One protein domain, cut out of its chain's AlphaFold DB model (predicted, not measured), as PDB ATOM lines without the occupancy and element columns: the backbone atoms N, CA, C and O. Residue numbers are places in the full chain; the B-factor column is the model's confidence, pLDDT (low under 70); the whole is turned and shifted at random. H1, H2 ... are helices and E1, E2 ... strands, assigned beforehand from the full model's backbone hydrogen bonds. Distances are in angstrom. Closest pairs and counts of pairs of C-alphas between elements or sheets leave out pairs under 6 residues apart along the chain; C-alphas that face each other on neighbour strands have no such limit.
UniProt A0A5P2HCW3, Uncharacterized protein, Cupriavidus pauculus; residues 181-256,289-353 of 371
ATOM      1  N   GLY A 181     157.439 139.742 112.905       84.56
ATOM      2  CA  GLY A 181     157.965 141.107 113.010       84.56
ATOM      3  C   GLY A 181     158.312 141.778 111.675       84.56
ATOM      4  O   GLY A 181     158.662 142.952 111.676       84.56
ATOM      5  N   SER A 182     158.166 141.089 110.538       84.56
ATOM      6  CA  SER A 182     158.314 141.685 109.201       84.56
ATOM      7  C   SER A 182     156.964 142.153 108.667       84.56
ATOM      8  O   SER A 182     155.983 141.415 108.752       84.56
ATOM      9  N   LEU A 183     156.895 143.366 108.113       85.62
ATOM     10  CA  LEU A 183     155.670 143.914 107.526       85.62
ATOM     11  C   LEU A 183     155.290 143.123 106.265       85.62
ATOM     12  O   LEU A 183     156.049 143.089 105.300       85.62
ATOM     13  N   ALA A 184     154.120 142.491 106.279       82.44
ATOM     14  CA  ALA A 184     153.587 141.714 105.163       82.44
ATOM     15  C   ALA A 184     152.553 142.501 104.346       82.44
ATOM     16  O   ALA A 184     152.559 142.426 103.123       82.44
ATOM     17  N   VAL A 185     151.669 143.255 105.006       86.19
ATOM     18  CA  VAL A 185     150.634 144.072 104.345       86.19
ATOM     19  C   VAL A 185     150.472 145.382 105.097       86.19
ATOM     20  O   VAL A 185     150.396 145.372 106.322       86.19
ATOM     21  N   ALA A 186     150.363 146.493 104.370       85.62
ATOM     22  CA  ALA A 186     149.960 147.783 104.912       85.62
ATOM     23  C   ALA A 186     148.783 148.350 104.109       85.62
ATOM     24  O   ALA A 186     148.706 148.186 102.892       85.62
ATOM     25  N   THR A 187     147.840 148.992 104.788       84.25
ATOM     26  CA  THR A 187     146.674 149.643 104.186       84.25
ATOM     27  C   THR A 187     146.410 150.938 104.939       84.25
ATOM     28  O   THR A 187     146.157 150.889 106.138       84.25
ATOM     29  N   SER A 188     146.466 152.075 104.247       85.31
ATOM     30  CA  SER A 188     146.217 153.403 104.819       85.31
ATOM     31  C   SER A 188     144.993 154.039 104.168       85.31
ATOM     32  O   SER A 188     144.917 154.120 102.939       85.31
ATOM     33  N   ILE A 189     144.052 154.519 104.972       86.31
ATOM     34  CA  ILE A 189     142.852 155.236 104.525       86.31
ATOM     35  C   ILE A 189     142.832 156.591 105.233       86.31
ATOM     36  O   ILE A 189     142.825 156.635 106.457       86.31
ATOM     37  N   SER A 190     142.799 157.695 104.483       84.38
ATOM     38  CA  SER A 190     142.680 159.051 105.036       84.38
ATOM     39  C   SER A 190     141.371 159.697 104.590       84.38
ATOM     40  O   SER A 190     141.035 159.691 103.406       84.38
ATOM     41  N   ILE A 191     140.632 160.246 105.550       85.81
ATOM     42  CA  ILE A 191     139.367 160.959 105.385       85.81
ATOM     43  C   ILE A 191     139.600 162.387 105.903       85.81
ATOM     44  O   ILE A 191     139.546 162.601 107.113       85.81
ATOM     45  N   PRO A 192     139.902 163.362 105.023       77.75
ATOM     46  CA  PRO A 192     140.332 164.701 105.439       77.75
ATOM     47  C   PRO A 192     139.251 165.540 106.136       77.75
ATOM     48  O   PRO A 192     139.578 166.357 106.991       77.75
ATOM     49  N   ASP A 193     137.977 165.355 105.777       76.44
ATOM     50  CA  ASP A 193     136.854 166.112 106.340       76.44
ATOM     51  C   ASP A 193     135.554 165.297 106.250       76.44
ATOM     52  O   ASP A 193     134.934 165.194 105.187       76.44
ATOM     53  N   VAL A 194     135.126 164.704 107.366       71.62
ATOM     54  CA  VAL A 194     133.864 163.946 107.420       71.62
ATOM     55  C   VAL A 194     132.633 164.816 107.227       71.62
ATOM     56  O   VAL A 194     131.586 164.291 106.857       71.62
ATOM     57  N   SER A 195     132.737 166.129 107.433       70.50
ATOM     58  CA  SER A 195     131.603 167.045 107.283       70.50
ATOM     59  C   SER A 195     131.258 167.295 105.816       70.50
ATOM     60  O   SER A 195     130.164 167.763 105.507       70.50
ATOM     61  N   ARG A 196     132.155 166.916 104.898       69.94
ATOM     62  CA  ARG A 196     131.907 166.878 103.451       69.94
ATOM     63  C   ARG A 196     131.548 165.486 102.935       69.94
ATOM     64  O   ARG A 196     131.293 165.350 101.739       69.94
ATOM     65  N   ILE A 197     131.514 164.464 103.798       74.31
ATOM     66  CA  ILE A 197     131.043 163.140 103.392       74.31
ATOM     67  C   ILE A 197     129.540 163.249 103.122       74.31
ATOM     68  O   ILE A 197     128.737 163.596 103.989       74.31
ATOM     69  N   THR A 198     129.144 163.025 101.875       75.62
ATOM     70  CA  THR A 198     127.721 163.063 101.524       75.62
ATOM     71  C   THR A 198     127.014 161.849 102.128       75.62
ATOM     72  O   THR A 198     127.610 160.781 102.265       75.62
ATOM     73  N   ALA A 199     125.721 161.964 102.445       76.44
ATOM     74  CA  ALA A 199     124.935 160.825 102.935       76.44
ATOM     75  C   ALA A 199     124.945 159.638 101.947       76.44
ATOM     76  O   ALA A 199     124.935 158.485 102.366       76.44
ATOM     77  N   ALA A 200     125.044 159.914 100.640       75.19
ATOM     78  CA  ALA A 200     125.208 158.894  99.608       75.19
ATOM     79  C   ALA A 200     126.570 158.180  99.702       75.19
ATOM     80  O   ALA A 200     126.613 156.953  99.656       75.19
ATOM     81  N   GLN A 201     127.667 158.916  99.907       74.06
ATOM     82  CA  GLN A 201     128.996 158.329 100.129       74.06
ATOM     83  C   GLN A 201     129.068 157.561 101.452       74.06
ATOM     84  O   GLN A 201     129.680 156.498 101.505       74.06
ATOM     85  N   ALA A 202     128.407 158.048 102.506       76.06
ATOM     86  CA  ALA A 202     128.295 157.335 103.775       76.06
ATOM     87  C   ALA A 202     127.506 156.026 103.623       76.06
ATOM     88  O   ALA A 202     127.954 154.993 104.114       76.06
ATOM     89  N   ALA A 203     126.395 156.039 102.878       79.00
ATOM     90  CA  ALA A 203     125.620 154.839 102.569       79.00
ATOM     91  C   ALA A 203     126.411 153.847 101.699       79.00
ATOM     92  O   ALA A 203     126.369 152.646 101.947       79.00
ATOM     93  N   GLN A 204     127.195 154.331 100.728       75.62
ATOM     94  CA  GLN A 204     128.109 153.494  99.940       75.62
ATOM     95  C   GLN A 204     129.206 152.876 100.811       75.62
ATOM     96  O   GLN A 204     129.514 151.695 100.657       75.62
ATOM     97  N   LEU A 205     129.760 153.637 101.760       77.88
ATOM     98  CA  LEU A 205     130.747 153.127 102.705       77.88
ATOM     99  C   LEU A 205     130.120 152.105 103.660       77.88
ATOM    100  O   LEU A 205     130.722 151.068 103.904       77.88
ATOM    101  N   GLN A 206     128.907 152.350 104.164       78.62
ATOM    102  CA  GLN A 206     128.163 151.401 105.000       78.62
ATOM    103  C   GLN A 206     127.800 150.130 104.235       78.62
ATOM    104  O   GLN A 206     127.882 149.047 104.805       78.62
ATOM    105  N   GLN A 207     127.472 150.229 102.946       79.38
ATOM    106  CA  GLN A 207     127.236 149.064 102.096       79.38
ATOM    107  C   GLN A 207     128.536 148.292 101.836       79.38
ATOM    108  O   GLN A 207     128.546 147.062 101.893       79.38
ATOM    109  N   ALA A 208     129.649 148.998 101.618       66.75
ATOM    110  CA  ALA A 208     130.967 148.387 101.482       66.75
ATOM    111  C   ALA A 208     131.405 147.697 102.788       66.75
ATOM    112  O   ALA A 208     131.825 146.546 102.765       66.75
ATOM    113  N   LEU A 209     131.235 148.354 103.938       75.12
ATOM    114  CA  LEU A 209     131.554 147.830 105.271       75.12
ATOM    115  C   LEU A 209     130.612 146.692 105.692       75.12
ATOM    116  O   LEU A 209     131.066 145.735 106.313       75.12
ATOM    117  N   GLY A 210     129.328 146.748 105.335       72.31
ATOM    118  CA  GLY A 210     128.366 145.663 105.556       72.31
ATOM    119  C   GLY A 210     128.689 144.427 104.713       72.31
ATOM    120  O   GLY A 210     128.642 143.304 105.218       72.31
ATOM    121  N   GLY A 211     129.127 144.640 103.468       70.88
ATOM    122  CA  GLY A 211     129.699 143.599 102.613       70.88
ATOM    123  C   GLY A 211     130.969 142.990 103.211       70.88
ATOM    124  O   GLY A 211     131.103 141.771 103.221       70.88
ATOM    125  N   VAL A 212     131.855 143.804 103.798       68.12
ATOM    126  CA  VAL A 212     133.038 143.326 104.545       68.12
ATOM    127  C   VAL A 212     132.638 142.542 105.804       68.12
ATOM    128  O   VAL A 212     133.238 141.515 106.104       68.12
ATOM    129  N   ALA A 213     131.588 142.981 106.497       62.25
ATOM    130  CA  ALA A 213     130.851 142.263 107.539       62.25
ATOM    131  C   ALA A 213     130.615 140.781 107.197       62.25
ATOM    132  O   ALA A 213     131.150 139.846 107.806       62.25
ATOM    133  N   ALA A 214     129.796 140.604 106.161       65.06
ATOM    134  CA  ALA A 214     129.388 139.304 105.645       65.06
ATOM    135  C   ALA A 214     130.570 138.519 105.057       65.06
ATOM    136  O   ALA A 214     130.687 137.316 105.274       65.06
ATOM    137  N   ALA A 215     131.487 139.211 104.379       59.34
ATOM    138  CA  ALA A 215     132.719 138.656 103.836       59.34
ATOM    139  C   ALA A 215     133.591 137.993 104.903       59.34
ATOM    140  O   ALA A 215     134.071 136.875 104.713       59.34
ATOM    141  N   VAL A 216     133.799 138.676 106.031       66.19
ATOM    142  CA  VAL A 216     134.613 138.180 107.145       66.19
ATOM    143  C   VAL A 216     133.912 137.017 107.844       66.19
ATOM    144  O   VAL A 216     134.558 136.014 108.146       66.19
ATOM    145  N   ALA A 217     132.596 137.094 108.048       64.38
ATOM    146  CA  ALA A 217     131.826 135.981 108.605       64.38
ATOM    147  C   ALA A 217     131.889 134.732 107.707       64.38
ATOM    148  O   ALA A 217     132.108 133.618 108.193       64.38
ATOM    149  N   GLN A 218     131.779 134.918 106.390       64.38
ATOM    150  CA  GLN A 218     131.902 133.840 105.416       64.38
ATOM    151  C   GLN A 218     133.323 133.268 105.375       64.38
ATOM    152  O   GLN A 218     133.489 132.049 105.366       64.38
ATOM    153  N   ALA A 219     134.350 134.121 105.415       61.97
ATOM    154  CA  ALA A 219     135.746 133.694 105.468       61.97
ATOM    155  C   ALA A 219     136.051 132.891 106.743       61.97
ATOM    156  O   ALA A 219     136.689 131.843 106.662       61.97
ATOM    157  N   ASN A 220     135.540 133.318 107.902       72.00
ATOM    158  CA  ASN A 220     135.677 132.573 109.156       72.00
ATOM    159  C   ASN A 220     134.947 131.223 109.109       72.00
ATOM    160  O   ASN A 220     135.461 130.222 109.602       72.00
ATOM    161  N   THR A 221     133.773 131.169 108.479       69.62
ATOM    162  CA  THR A 221     133.008 129.921 108.328       69.62
ATOM    163  C   THR A 221     133.725 128.940 107.394       69.62
ATOM    164  O   THR A 221     133.836 127.757 107.716       69.62
ATOM    165  N   ALA A 222     134.281 129.431 106.281       62.47
ATOM    166  CA  ALA A 222     135.094 128.646 105.351       62.47
ATOM    167  C   ALA A 222     136.420 128.173 105.977       62.47
ATOM    168  O   ALA A 222     136.853 127.048 105.742       62.47
ATOM    169  N   ALA A 223     137.055 129.002 106.808       63.72
ATOM    170  CA  ALA A 223     138.247 128.608 107.553       63.72
ATOM    171  C   ALA A 223     137.926 127.497 108.567       63.72
ATOM    172  O   ALA A 223     138.623 126.482 108.612       63.72
ATOM    173  N   ASN A 224     136.838 127.636 109.329       67.75
ATOM    174  CA  ASN A 224     136.421 126.623 110.299       67.75
ATOM    175  C   ASN A 224     136.026 125.299 109.627       67.75
ATOM    176  O   ASN A 224     136.362 124.233 110.146       67.75
ATOM    177  N   SER A 225     135.364 125.339 108.465       74.88
ATOM    178  CA  SER A 225     135.024 124.125 107.712       74.88
ATOM    179  C   SER A 225     136.255 123.454 107.096       74.88
ATOM    180  O   SER A 225     136.351 122.228 107.129       74.88
ATOM    181  N   ALA A 226     137.238 124.226 106.624       65.00
ATOM    182  CA  ALA A 226     138.508 123.691 106.136       65.00
ATOM    183  C   ALA A 226     139.319 123.015 107.256       65.00
ATOM    184  O   ALA A 226     139.865 121.931 107.050       65.00
ATOM    185  N   VAL A 227     139.354 123.600 108.458       71.19
ATOM    186  CA  VAL A 227     140.002 122.982 109.629       71.19
ATOM    187  C   VAL A 227     139.275 121.701 110.049       71.19
ATOM    188  O   VAL A 227     139.923 120.693 110.336       71.19
ATOM    189  N   ALA A 228     137.939 121.699 110.044       73.19
ATOM    190  CA  ALA A 228     137.158 120.495 110.321       73.19
ATOM    191  C   ALA A 228     137.430 119.384 109.288       73.19
ATOM    192  O   ALA A 228     137.658 118.237 109.673       73.19
ATOM    193  N   ALA A 229     137.493 119.727 107.998       70.62
ATOM    194  CA  ALA A 229     137.824 118.792 106.923       70.62
ATOM    195  C   ALA A 229     139.261 118.256 107.035       70.62
ATOM    196  O   ALA A 229     139.485 117.060 106.860       70.62
ATOM    197  N   ALA A 230     140.230 119.103 107.390       68.69
ATOM    198  CA  ALA A 230     141.611 118.680 107.621       68.69
ATOM    199  C   ALA A 230     141.729 117.725 108.821       68.69
ATOM    200  O   ALA A 230     142.447 116.727 108.752       68.69
ATOM    201  N   ASN A 231     140.987 117.979 109.903       77.75
ATOM    202  CA  ASN A 231     140.939 117.087 111.062       77.75
ATOM    203  C   ASN A 231     140.254 115.751 110.743       77.75
ATOM    204  O   ASN A 231     140.713 114.715 111.226       77.75
ATOM    205  N   ALA A 232     139.209 115.757 109.910       81.00
ATOM    206  CA  ALA A 232     138.570 114.541 109.411       81.00
ATOM    207  C   ALA A 232     139.534 113.724 108.535       81.00
ATOM    208  O   ALA A 232     139.765 112.552 108.815       81.00
ATOM    209  N   ALA A 233     140.214 114.364 107.579       73.12
ATOM    210  CA  ALA A 233     141.225 113.710 106.749       73.12
ATOM    211  C   ALA A 233     142.396 113.149 107.580       73.12
ATOM    212  O   ALA A 233     142.897 112.058 107.306       73.12
ATOM    213  N   ALA A 234     142.817 113.852 108.637       73.25
ATOM    214  CA  ALA A 234     143.826 113.352 109.568       73.25
ATOM    215  C   ALA A 234     143.321 112.163 110.408       73.25
ATOM    216  O   ALA A 234     144.112 111.289 110.770       73.25
ATOM    217  N   ALA A 235     142.027 112.109 110.736       82.19
ATOM    218  CA  ALA A 235     141.414 110.956 111.391       82.19
ATOM    219  C   ALA A 235     141.333 109.748 110.441       82.19
ATOM    220  O   ALA A 235     141.722 108.650 110.839       82.19
ATOM    221  N   ASP A 236     140.948 109.961 109.180       80.88
ATOM    222  CA  ASP A 236     140.905 108.919 108.148       80.88
ATOM    223  C   ASP A 236     142.297 108.352 107.854       80.88
ATOM    224  O   ASP A 236     142.473 107.135 107.792       80.88
ATOM    225  N   ALA A 237     143.319 109.208 107.775       78.50
ATOM    226  CA  ALA A 237     144.705 108.775 107.606       78.50
ATOM    227  C   ALA A 237     145.193 107.913 108.788       78.50
ATOM    228  O   ALA A 237     145.880 106.906 108.591       78.50
ATOM    229  N   ARG A 238     144.809 108.253 110.029       84.06
ATOM    230  CA  ARG A 238     145.111 107.429 111.216       84.06
ATOM    231  C   ARG A 238     144.347 106.107 111.201       84.06
ATOM    232  O   ARG A 238     144.919 105.083 111.572       84.06
ATOM    233  N   ALA A 239     143.092 106.107 110.752       86.25
ATOM    234  CA  ALA A 239     142.304 104.889 110.600       86.25
ATOM    235  C   ALA A 239     142.927 103.959 109.547       86.25
ATOM    236  O   ALA A 239     143.132 102.779 109.820       86.25
ATOM    237  N   GLN A 240     143.326 104.489 108.389       83.12
ATOM    238  CA  GLN A 240     144.014 103.740 107.333       83.12
ATOM    239  C   GLN A 240     145.359 103.175 107.806       83.12
ATOM    240  O   GLN A 240     145.661 102.015 107.530       83.12
ATOM    241  N   ALA A 241     146.135 103.943 108.577       78.38
ATOM    242  CA  ALA A 241     147.362 103.448 109.199       78.38
ATOM    243  C   ALA A 241     147.087 102.305 110.199       78.38
ATOM    244  O   ALA A 241     147.821 101.318 110.223       78.38
ATOM    245  N   GLY A 242     146.002 102.394 110.977       85.06
ATOM    246  CA  GLY A 242     145.547 101.320 111.864       85.06
ATOM    247  C   GLY A 242     145.141 100.051 111.109       85.06
ATOM    248  O   GLY A 242     145.560  98.956 111.483       85.06
ATOM    249  N   GLN A 243     144.403 100.192 110.003       81.69
ATOM    250  CA  GLN A 243     144.006  99.065 109.151       81.69
ATOM    251  C   GLN A 243     145.199  98.436 108.426       81.69
ATOM    252  O   GLN A 243     145.272  97.214 108.322       81.69
ATOM    253  N   ALA A 244     146.169  99.238 107.980       80.06
ATOM    254  CA  ALA A 244     147.424  98.735 107.428       80.06
ATOM    255  C   ALA A 244     148.233  97.963 108.487       80.06
ATOM    256  O   ALA A 244     148.779  96.902 108.188       80.06
ATOM    257  N   GLY A 245     148.250  98.439 109.737       81.75
ATOM    258  CA  GLY A 245     148.842  97.723 110.871       81.75
ATOM    259  C   GLY A 245     148.140  96.393 111.174       81.75
ATOM    260  O   GLY A 245     148.808  95.371 111.338       81.75
ATOM    261  N   ALA A 246     146.805  96.379 111.177       80.88
ATOM    262  CA  ALA A 246     146.005  95.168 111.367       80.88
ATOM    263  C   ALA A 246     146.185  94.165 110.212       80.88
ATOM    264  O   ALA A 246     146.337  92.968 110.453       80.88
ATOM    265  N   ALA A 247     146.247  94.641 108.965       79.31
ATOM    266  CA  ALA A 247     146.526  93.817 107.790       79.31
ATOM    267  C   ALA A 247     147.953  93.243 107.816       79.31
ATOM    268  O   ALA A 247     148.154  92.069 107.495       79.31
ATOM    269  N   ALA A 248     148.942  94.028 108.254       83.44
ATOM    270  CA  ALA A 248     150.308  93.555 108.453       83.44
ATOM    271  C   ALA A 248     150.381  92.483 109.555       83.44
ATOM    272  O   ALA A 248     151.059  91.473 109.378       83.44
ATOM    273  N   GLN A 249     149.637  92.642 110.654       81.75
ATOM    274  CA  GLN A 249     149.535  91.633 111.716       81.75
ATOM    275  C   GLN A 249     148.795  90.370 111.265       81.75
ATOM    276  O   GLN A 249     149.237  89.272 111.592       81.75
ATOM    277  N   ALA A 250     147.726  90.497 110.475       81.50
ATOM    278  CA  ALA A 250     147.027  89.360 109.880       81.50
ATOM    279  C   ALA A 250     147.930  88.594 108.897       81.50
ATOM    280  O   ALA A 250     147.977  87.365 108.928       81.50
ATOM    281  N   THR A 251     148.712  89.313 108.086       84.44
ATOM    282  CA  THR A 251     149.702  88.722 107.172       84.44
ATOM    283  C   THR A 251     150.822  88.028 107.949       84.44
ATOM    284  O   THR A 251     151.191  86.906 107.617       84.44
ATOM    285  N   ALA A 252     151.324  88.644 109.025       78.88
ATOM    286  CA  ALA A 252     152.326  88.036 109.899       78.88
ATOM    287  C   ALA A 252     151.786  86.782 110.609       78.88
ATOM    288  O   ALA A 252     152.469  85.762 110.645       78.88
ATOM    289  N   ALA A 253     150.551  86.813 111.115       77.06
ATOM    290  CA  ALA A 253     149.897  85.653 111.721       77.06
ATOM    291  C   ALA A 253     149.674  84.523 110.700       77.06
ATOM    292  O   ALA A 253     149.946  83.361 111.000       77.06
ATOM    293  N   GLY A 254     149.256  84.864 109.476       79.81
ATOM    294  CA  GLY A 254     149.141  83.927 108.359       79.81
ATOM    295  C   GLY A 254     150.485  83.321 107.949       79.81
ATOM    296  O   GLY A 254     150.559  82.121 107.709       79.81
ATOM    297  N   ALA A 255     151.566  84.107 107.947       76.25
ATOM    298  CA  ALA A 255     152.920  83.624 107.677       76.25
ATOM    299  C   ALA A 255     153.440  82.687 108.780       76.25
ATOM    300  O   ALA A 255     154.087  81.688 108.473       76.25
ATOM    301  N   VAL A 256     153.125  82.953 110.053       74.69
ATOM    302  CA  VAL A 256     153.450  82.048 111.172       74.69
ATOM    303  C   VAL A 256     152.649  80.747 111.073       74.69
ATOM    304  O   VAL A 256     153.227  79.679 111.257       74.69
ATOM    305  N   THR A 289     147.534 139.648  89.100       55.66
ATOM    306  CA  THR A 289     147.915 139.417  90.482       55.66
ATOM    307  C   THR A 289     149.359 139.868  90.615       55.66
ATOM    308  O   THR A 289     150.280 139.236  90.097       55.66
ATOM    309  N   SER A 290     149.568 141.011  91.267       58.78
ATOM    310  CA  SER A 290     150.920 141.422  91.626       58.78
ATOM    311  C   SER A 290     151.371 140.525  92.771       58.78
ATOM    312  O   SER A 290     150.839 140.620  93.879       58.78
ATOM    313  N   ILE A 291     152.281 139.598  92.474       64.00
ATOM    314  CA  ILE A 291     152.884 138.696  93.452       64.00
ATOM    315  C   ILE A 291     154.229 139.294  93.850       64.00
ATOM    316  O   ILE A 291     155.182 139.303  93.073       64.00
ATOM    317  N   VAL A 292     154.303 139.790  95.075       66.94
ATOM    318  CA  VAL A 292     155.521 140.288  95.702       66.94
ATOM    319  C   VAL A 292     156.053 139.196  96.621       66.94
ATOM    320  O   VAL A 292     155.386 138.783  97.569       66.94
ATOM    321  N   ALA A 293     157.256 138.701  96.344       66.56
ATOM    322  CA  ALA A 293     157.958 137.818  97.267       66.56
ATOM    323  C   ALA A 293     158.559 138.658  98.404       66.56
ATOM    324  O   ALA A 293     159.417 139.509  98.175       66.56
ATOM    325  N   THR A 294     158.108 138.409  99.628       61.88
ATOM    326  CA  THR A 294     158.617 139.020 100.858       61.88
ATOM    327  C   THR A 294     159.457 137.988 101.615       61.88
ATOM    328  O   THR A 294     159.311 136.781 101.421       61.88
ATOM    329  N   ALA A 295     160.321 138.434 102.531       58.88
ATOM    330  CA  ALA A 295     161.150 137.557 103.368       58.88
ATOM    331  C   ALA A 295     160.352 136.501 104.170       58.88
ATOM    332  O   ALA A 295     160.916 135.495 104.592       58.88
ATOM    333  N   THR A 296     159.045 136.710 104.354       64.06
ATOM    334  CA  THR A 296     158.147 135.833 105.120       64.06
ATOM    335  C   THR A 296     157.112 135.100 104.259       64.06
ATOM    336  O   THR A 296     156.155 134.553 104.801       64.06
ATOM    337  N   GLY A 297     157.257 135.105 102.929       73.50
ATOM    338  CA  GLY A 297     156.338 134.417 102.013       73.50
ATOM    339  C   GLY A 297     155.935 135.249 100.798       73.50
ATOM    340  O   GLY A 297     156.491 136.311 100.537       73.50
ATOM    341  N   THR A 298     154.955 134.774 100.035       78.88
ATOM    342  CA  THR A 298     154.455 135.473  98.842       78.88
ATOM    343  C   THR A 298     153.209 136.283  99.179       78.88
ATOM    344  O   THR A 298     152.245 135.754  99.731       78.88
ATOM    345  N   VAL A 299     153.218 137.571  98.847       80.69
ATOM    346  CA  VAL A 299     152.066 138.466  98.969       80.69
ATOM    347  C   VAL A 299     151.487 138.683  97.582       80.69
ATOM    348  O   VAL A 299     152.157 139.224  96.713       80.69
ATOM    349  N   ALA A 300     150.250 138.268  97.363       78.81
ATOM    350  CA  ALA A 300     149.548 138.456  96.108       78.81
ATOM    351  C   ALA A 300     148.395 139.445  96.312       78.81
ATOM    352  O   ALA A 300     147.562 139.258  97.201       78.81
ATOM    353  N   THR A 301     148.355 140.512  95.518       74.25
ATOM    354  CA  THR A 301     147.331 141.562  95.626       74.25
ATOM    355  C   THR A 301     146.615 141.796  94.301       74.25
ATOM    356  O   THR A 301     147.228 141.751  93.233       74.25
ATOM    357  N   ASN A 302     145.310 142.062  94.393       71.62
ATOM    358  CA  ASN A 302     144.469 142.565  93.301       71.62
ATOM    359  C   ASN A 302     144.013 144.019  93.577       71.62
ATOM    360  O   ASN A 302     142.922 144.428  93.189       71.62
ATOM    361  N   GLY A 303     144.790 144.780  94.358       68.75
ATOM    362  CA  GLY A 303     144.518 146.179  94.722       68.75
ATOM    363  C   GLY A 303     143.476 146.369  95.831       68.75
ATOM    364  O   GLY A 303     143.660 147.215  96.701       68.75
ATOM    365  N   LEU A 304     142.413 145.561  95.846       70.31
ATOM    366  CA  LEU A 304     141.383 145.571  96.897       70.31
ATOM    367  C   LEU A 304     141.550 144.422  97.898       70.31
ATOM    368  O   LEU A 304     141.289 144.590  99.090       70.31
ATOM    369  N   SER A 305     141.998 143.260  97.425       79.19
ATOM    370  CA  SER A 305     142.195 142.062  98.242       79.19
ATOM    371  C   SER A 305     143.671 141.695  98.277       79.19
ATOM    372  O   SER A 305     144.332 141.646  97.236       79.19
ATOM    373  N   ASN A 306     144.169 141.409  99.476       83.56
ATOM    374  CA  ASN A 306     145.551 141.018  99.722       83.56
ATOM    375  C   ASN A 306     145.572 139.584 100.242       83.56
ATOM    376  O   ASN A 306     144.811 139.241 101.144       83.56
ATOM    377  N   VAL A 307     146.458 138.753  99.715       86.50
ATOM    378  CA  VAL A 307     146.703 137.410 100.231       86.50
ATOM    379  C   VAL A 307     148.169 137.291 100.602       86.50
ATOM    380  O   VAL A 307     149.033 137.487  99.759       86.50
ATOM    381  N   VAL A 308     148.448 136.927 101.847       87.50
ATOM    382  CA  VAL A 308     149.788 136.576 102.321       87.50
ATOM    383  C   VAL A 308     149.869 135.066 102.454       87.50
ATOM    384  O   VAL A 308     149.053 134.473 103.152       87.50
ATOM    385  N   GLN A 309     150.847 134.442 101.812       88.69
ATOM    386  CA  GLN A 309     151.078 133.002 101.870       88.69
ATOM    387  C   GLN A 309     152.434 132.729 102.517       88.69
ATOM    388  O   GLN A 309     153.479 132.913 101.895       88.69
ATOM    389  N   ASN A 310     152.415 132.299 103.775       86.81
ATOM    390  CA  ASN A 310     153.601 131.929 104.531       86.81
ATOM    391  C   ASN A 310     153.781 130.401 104.517       86.81
ATOM    392  O   ASN A 310     152.986 129.662 105.104       86.81
ATOM    393  N   GLY A 311     154.806 129.930 103.805       85.50
ATOM    394  CA  GLY A 311     155.099 128.508 103.602       85.50
ATOM    395  C   GLY A 311     154.609 127.937 102.265       85.50
ATOM    396  O   GLY A 311     153.908 128.588 101.490       85.50
ATOM    397  N   THR A 312     155.015 126.700 101.973       82.88
ATOM    398  CA  THR A 312     154.650 125.973 100.746       82.88
ATOM    399  C   THR A 312     153.255 125.353 100.847       82.88
ATOM    400  O   THR A 312     152.778 125.067 101.945       82.88
ATOM    401  N   GLY A 313     152.608 125.101  99.705       78.62
ATOM    402  CA  GLY A 313     151.291 124.446  99.649       78.62
ATOM    403  C   GLY A 313     150.101 125.365  99.950       78.62
ATOM    404  O   GLY A 313     148.958 124.921  99.895       78.62
ATOM    405  N   ASN A 314     150.352 126.648 100.220       81.31
ATOM    406  CA  ASN A 314     149.310 127.663 100.272       81.31
ATOM    407  C   ASN A 314     148.725 127.873  98.870       81.31
ATOM    408  O   ASN A 314     149.453 128.112  97.910       81.31
ATOM    409  N   THR A 315     147.406 127.775  98.747       73.56
ATOM    410  CA  THR A 315     146.681 128.007  97.496       73.56
ATOM    411  C   THR A 315     145.539 128.971  97.798       73.56
ATOM    412  O   THR A 315     144.523 128.612  98.390       73.56
ATOM    413  N   ALA A 316     145.723 130.250  97.470       69.19
ATOM    414  CA  ALA A 316     144.670 131.251  97.589       69.19
ATOM    415  C   ALA A 316     144.113 131.556  96.208       69.19
ATOM    416  O   ALA A 316     144.831 132.041  95.335       69.19
ATOM    417  N   ASN A 317     142.822 131.301  96.024       68.94
ATOM    418  CA  ASN A 317     142.128 131.709  94.816       68.94
ATOM    419  C   ASN A 317     141.652 133.161  94.961       68.94
ATOM    420  O   ASN A 317     140.550 133.424  95.440       68.94
ATOM    421  N   ILE A 318     142.501 134.104  94.554       65.06
ATOM    422  CA  ILE A 318     142.208 135.547  94.602       65.06
ATOM    423  C   ILE A 318     141.036 135.904  93.676       65.06
ATOM    424  O   ILE A 318     140.262 136.805  93.990       65.06
ATOM    425  N   GLY A 319     140.840 135.149  92.587       64.81
ATOM    426  CA  GLY A 319     139.733 135.347  91.647       64.81
ATOM    427  C   GLY A 319     138.350 135.099  92.259       64.81
ATOM    428  O   GLY A 319     137.399 135.793  91.916       64.81
ATOM    429  N   ALA A 320     138.233 134.189  93.233       62.38
ATOM    430  CA  ALA A 320     136.981 133.964  93.967       62.38
ATOM    431  C   ALA A 320     136.671 135.072  94.995       62.38
ATOM    432  O   ALA A 320     135.569 135.123  95.539       62.38
ATOM    433  N   MET A 321     137.635 135.958  95.267       61.91
ATOM    434  CA  MET A 321     137.539 137.042  96.250       61.91
ATOM    435  C   MET A 321     137.488 138.434  95.605       61.91
ATOM    436  O   MET A 321     137.581 139.432  96.317       61.91
ATOM    437  N   ALA A 322     137.322 138.505  94.278       59.34
ATOM    438  CA  ALA A 322     137.533 139.696  93.449       59.34
ATOM    439  C   ALA A 322     136.727 140.951  93.851       59.34
ATOM    440  O   ALA A 322     137.081 142.052  93.440       59.34
ATOM    441  N   ASN A 323     135.699 140.814  94.694       62.00
ATOM    442  CA  ASN A 323     134.821 141.911  95.107       62.00
ATOM    443  C   ASN A 323     134.830 142.191  96.618       62.00
ATOM    444  O   ASN A 323     134.023 142.998  97.081       62.00
ATOM    445  N   MET A 324     135.701 141.550  97.405       63.72
ATOM    446  CA  MET A 324     135.720 141.738  98.861       63.72
ATOM    447  C   MET A 324     137.050 142.344  99.319       63.72
ATOM    448  O   MET A 324     138.087 141.680  99.195       63.72
ATOM    449  N   PRO A 325     137.058 143.571  99.878       71.00
ATOM    450  CA  PRO A 325     138.279 144.156 100.402       71.00
ATOM    451  C   PRO A 325     138.660 143.432 101.692       71.00
ATOM    452  O   PRO A 325     138.103 143.665 102.765       71.00
ATOM    453  N   ALA A 326     139.583 142.485 101.567       77.44
ATOM    454  CA  ALA A 326     140.002 141.613 102.649       77.44
ATOM    455  C   ALA A 326     141.491 141.295 102.532       77.44
ATOM    456  O   ALA A 326     142.034 141.149 101.439       77.44
ATOM    457  N   THR A 327     142.149 141.168 103.684       82.56
ATOM    458  CA  THR A 327     143.489 140.583 103.774       82.56
ATOM    459  C   THR A 327     143.353 139.163 104.298       82.56
ATOM    460  O   THR A 327     142.929 138.972 105.436       82.56
ATOM    461  N   VAL A 328     143.692 138.178 103.474       85.50
ATOM    462  CA  VAL A 328     143.725 136.762 103.848       85.50
ATOM    463  C   VAL A 328     145.166 136.362 104.098       85.50
ATOM    464  O   VAL A 328     146.055 136.695 103.321       85.50
ATOM    465  N   ILE A 329     145.410 135.638 105.181       88.62
ATOM    466  CA  ILE A 329     146.740 135.135 105.512       88.62
ATOM    467  C   ILE A 329     146.634 133.620 105.579       88.62
ATOM    468  O   ILE A 329     145.898 133.081 106.402       88.62
ATOM    469  N   GLN A 330     147.348 132.942 104.693       88.38
ATOM    470  CA  GLN A 330     147.503 131.498 104.687       88.38
ATOM    471  C   GLN A 330     148.876 131.181 105.256       88.38
ATOM    472  O   GLN A 330     149.887 131.702 104.792       88.38
ATOM    473  N   ASN A 331     148.906 130.362 106.297       88.69
ATOM    474  CA  ASN A 331     150.142 129.973 106.940       88.69
ATOM    475  C   ASN A 331     150.162 128.459 107.121       88.69
ATOM    476  O   ASN A 331     149.327 127.915 107.842       88.69
ATOM    477  N   THR A 332     151.128 127.799 106.489       88.38
ATOM    478  CA  THR A 332     151.370 126.356 106.623       88.38
ATOM    479  C   THR A 332     152.560 126.044 107.531       88.38
ATOM    480  O   THR A 332     152.829 124.876 107.808       88.38
ATOM    481  N   LEU A 333     153.272 127.064 108.024       89.69
ATOM    482  CA  LEU A 333     154.414 126.915 108.925       89.69
ATOM    483  C   LEU A 333     153.993 126.999 110.401       89.69
ATOM    484  O   LEU A 333     153.156 127.816 110.791       89.69
ATOM    485  N   ASN A 334     154.635 126.194 111.248       90.81
ATOM    486  CA  ASN A 334     154.443 126.241 112.698       90.81
ATOM    487  C   ASN A 334     155.175 127.444 113.325       90.81
ATOM    488  O   ASN A 334     156.162 127.947 112.783       90.81
ATOM    489  N   ASN A 335     154.693 127.885 114.494       91.31
ATOM    490  CA  ASN A 335     155.335 128.906 115.337       91.31
ATOM    491  C   ASN A 335     155.553 130.271 114.660       91.31
ATOM    492  O   ASN A 335     156.509 130.977 114.968       91.31
ATOM    493  N   GLN A 336     154.657 130.657 113.755       91.75
ATOM    494  CA  GLN A 336     154.704 131.962 113.101       91.75
ATOM    495  C   GLN A 336     153.903 132.983 113.918       91.75
ATOM    496  O   GLN A 336     152.748 132.730 114.265       91.75
ATOM    497  N   SER A 337     154.494 134.139 114.226       91.81
ATOM    498  CA  SER A 337     153.783 135.234 114.901       91.81
ATOM    499  C   SER A 337     153.124 136.128 113.856       91.81
ATOM    500  O   SER A 337     153.823 136.812 113.114       91.81
ATOM    501  N   ILE A 338     151.792 136.122 113.789       91.06
ATOM    502  CA  ILE A 338     151.016 136.988 112.895       91.06
ATOM    503  C   ILE A 338     150.346 138.064 113.747       91.06
ATOM    504  O   ILE A 338     149.548 137.748 114.627       91.06
ATOM    505  N   GLN A 339     150.670 139.329 113.498       92.31
ATOM    506  CA  GLN A 339     150.151 140.461 114.266       92.31
ATOM    507  C   GLN A 339     149.465 141.447 113.328       92.31
ATOM    508  O   GLN A 339     150.064 141.890 112.355       92.31
ATOM    509  N   SER A 340     148.216 141.807 113.618       90.81
ATOM    510  CA  SER A 340     147.502 142.875 112.914       90.81
ATOM    511  C   SER A 340     147.439 144.090 113.830       90.81
ATOM    512  O   SER A 340     146.751 144.052 114.847       90.81
ATOM    513  N   LEU A 341     148.130 145.163 113.461       91.50
ATOM    514  CA  LEU A 341     148.085 146.441 114.155       91.50
ATOM    515  C   LEU A 341     147.200 147.407 113.368       91.50
ATOM    516  O   LEU A 341     147.431 147.636 112.185       91.50
ATOM    517  N   MET A 342     146.178 147.951 114.025       90.88
ATOM    518  CA  MET A 342     145.338 149.012 113.476       90.88
ATOM    519  C   MET A 342     145.530 150.269 114.321       90.88
ATOM    520  O   MET A 342     145.319 150.238 115.533       90.88
ATOM    521  N   THR A 343     145.917 151.364 113.681       91.88
ATOM    522  CA  THR A 343     146.054 152.678 114.302       91.88
ATOM    523  C   THR A 343     145.016 153.606 113.695       91.88
ATOM    524  O   THR A 343     144.955 153.771 112.481       91.88
ATOM    525  N   ILE A 344     144.184 154.197 114.551       90.75
ATOM    526  CA  ILE A 344     143.189 155.189 114.149       90.75
ATOM    527  C   ILE A 344     143.651 156.536 114.695       90.75
ATOM    528  O   ILE A 344     143.773 156.708 115.908       90.75
ATOM    529  N   SER A 345     143.919 157.479 113.799       87.88
ATOM    530  CA  SER A 345     144.181 158.876 114.132       87.88
ATOM    531  C   SER A 345     142.942 159.706 113.811       87.88
ATOM    532  O   SER A 345     142.290 159.498 112.792       87.88
ATOM    533  N   ALA A 346     142.579 160.630 114.697       85.31
ATOM    534  CA  ALA A 346     141.483 161.563 114.467       85.31
ATOM    535  C   ALA A 346     141.939 162.975 114.833       85.31
ATOM    536  O   ALA A 346     142.486 163.189 115.916       85.31
ATOM    537  N   SER A 347     141.710 163.937 113.944       84.19
ATOM    538  CA  SER A 347     141.963 165.355 114.197       84.19
ATOM    539  C   SER A 347     140.647 166.116 114.164       84.19
ATOM    540  O   SER A 347     139.914 166.052 113.181       84.19
ATOM    541  N   VAL A 348     140.359 166.854 115.228       81.62
ATOM    542  CA  VAL A 348     139.161 167.690 115.362       81.62
ATOM    543  C   VAL A 348     139.567 169.154 115.450       81.62
ATOM    544  O   VAL A 348     140.437 169.506 116.248       81.62
ATOM    545  N   ASN A 349     138.903 170.026 114.689       77.56
ATOM    546  CA  ASN A 349     139.043 171.472 114.863       77.56
ATOM    547  C   ASN A 349     138.227 171.941 116.086       77.56
ATOM    548  O   ASN A 349     137.100 172.425 115.972       77.56
ATOM    549  N   THR A 350     138.777 171.745 117.286       75.12
ATOM    550  CA  THR A 350     138.083 172.023 118.556       75.12
ATOM    551  C   THR A 350     138.058 173.504 118.936       75.12
ATOM    552  O   THR A 350     137.209 173.902 119.732       75.12
ATOM    553  N   LEU A 351     138.930 174.346 118.369       76.50
ATOM    554  CA  LEU A 351     139.012 175.770 118.719       76.50
ATOM    555  C   LEU A 351     137.751 176.538 118.294       76.50
ATOM    556  O   LEU A 351     137.238 177.367 119.051       76.50
ATOM    557  N   ALA A 352     137.230 176.234 117.106       73.38
ATOM    558  CA  ALA A 352     135.983 176.807 116.611       73.38
ATOM    559  C   ALA A 352     134.782 176.353 117.461       73.38
ATOM    560  O   ALA A 352     133.977 177.182 117.893       73.38
ATOM    561  N   ALA A 353     134.714 175.059 117.793       73.75
ATOM    562  CA  ALA A 353     133.661 174.496 118.640       73.75
ATOM    563  C   ALA A 353     133.686 175.072 120.067       73.75
ATOM    564  O   ALA A 353     132.643 175.424 120.620       73.75
TER     565      ALA A 353
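Overview. This is residues 181 to 256 and 289 to 353 of the 371 residues of an uncharacterized protein of Cupriavidus pauculus (UniProt A0A5P2HCW3). A small sheet of four strands, E2 to E5, sits to one side of one very long helix, H1, whose residues 220 to 256 stick out as a free arm. Two long strands, E1 and E6, run near each other, away from the sheet toward the end where H1 begins. The printed part has 141 residues, with E1, H1, E2, E3, E4, H2, E5, E6 and H3 along the chain, a mixed class of helices and strands; the sheet, E2, E3, E4, E5, is mixed. The whole is an extended rod, radius of gyration of the C-alphas 23.9 A, spanning 96 by 32 by 29 A.

Arrangement. E2, residues 290 to 294, E3, residues 297 to 301, and E4, residues 306 to 310, form a meander of two hairpins, each strand the antiparallel neighbour of the one before. N 292 and O 299 are 2.8 A apart, N 300 and O 307 2.8 A. E5, residues 327 to 331, is parallel to E4, with N 308 and O 328 at 2.8 A. H2, residues 318 to 321, only grazes the sheet; E4, H2 and E5 make a strand-helix-strand unit, two parallel neighbours with a helix between, its crossover left-handed. E1, residues 182 to 191, bends by 55 degrees at residue 185; its closest C-alpha pair with E4 is Ala 184 and Val 308, 7.0 A. E6, residues 338 to 348, is near E1; both pair with no named strand. H1, residues 199 to 256, is not on the sheet and is apart from E1 and E6. H3, residues 350 to 353, meets E6 only through their link. Every O i to N i+4 pair in H1 is within hydrogen-bond range; H2 and H3 are too short for one.

Along the chain. E1 begins at C-alpha 182 (158.314, 141.685, 109.201) and is 27.3 A long. H1, 84.2 A, ends at C-alpha 256 (153.450, 82.048, 111.172). E6 is 33.0 A long.

Size, cuts and confidence. The farthest C-alphas, Val 256 and Ala 352, are 96.5 A apart. Residues 257 to 288 are not printed, a gap of 61.2 A between C-alphas 256 and 289. Of the links printed whole, none is long. Mean pLDDT of the printed part is 76.9; 34 residues are under 70, among them 289 to 296 and 316 to 324.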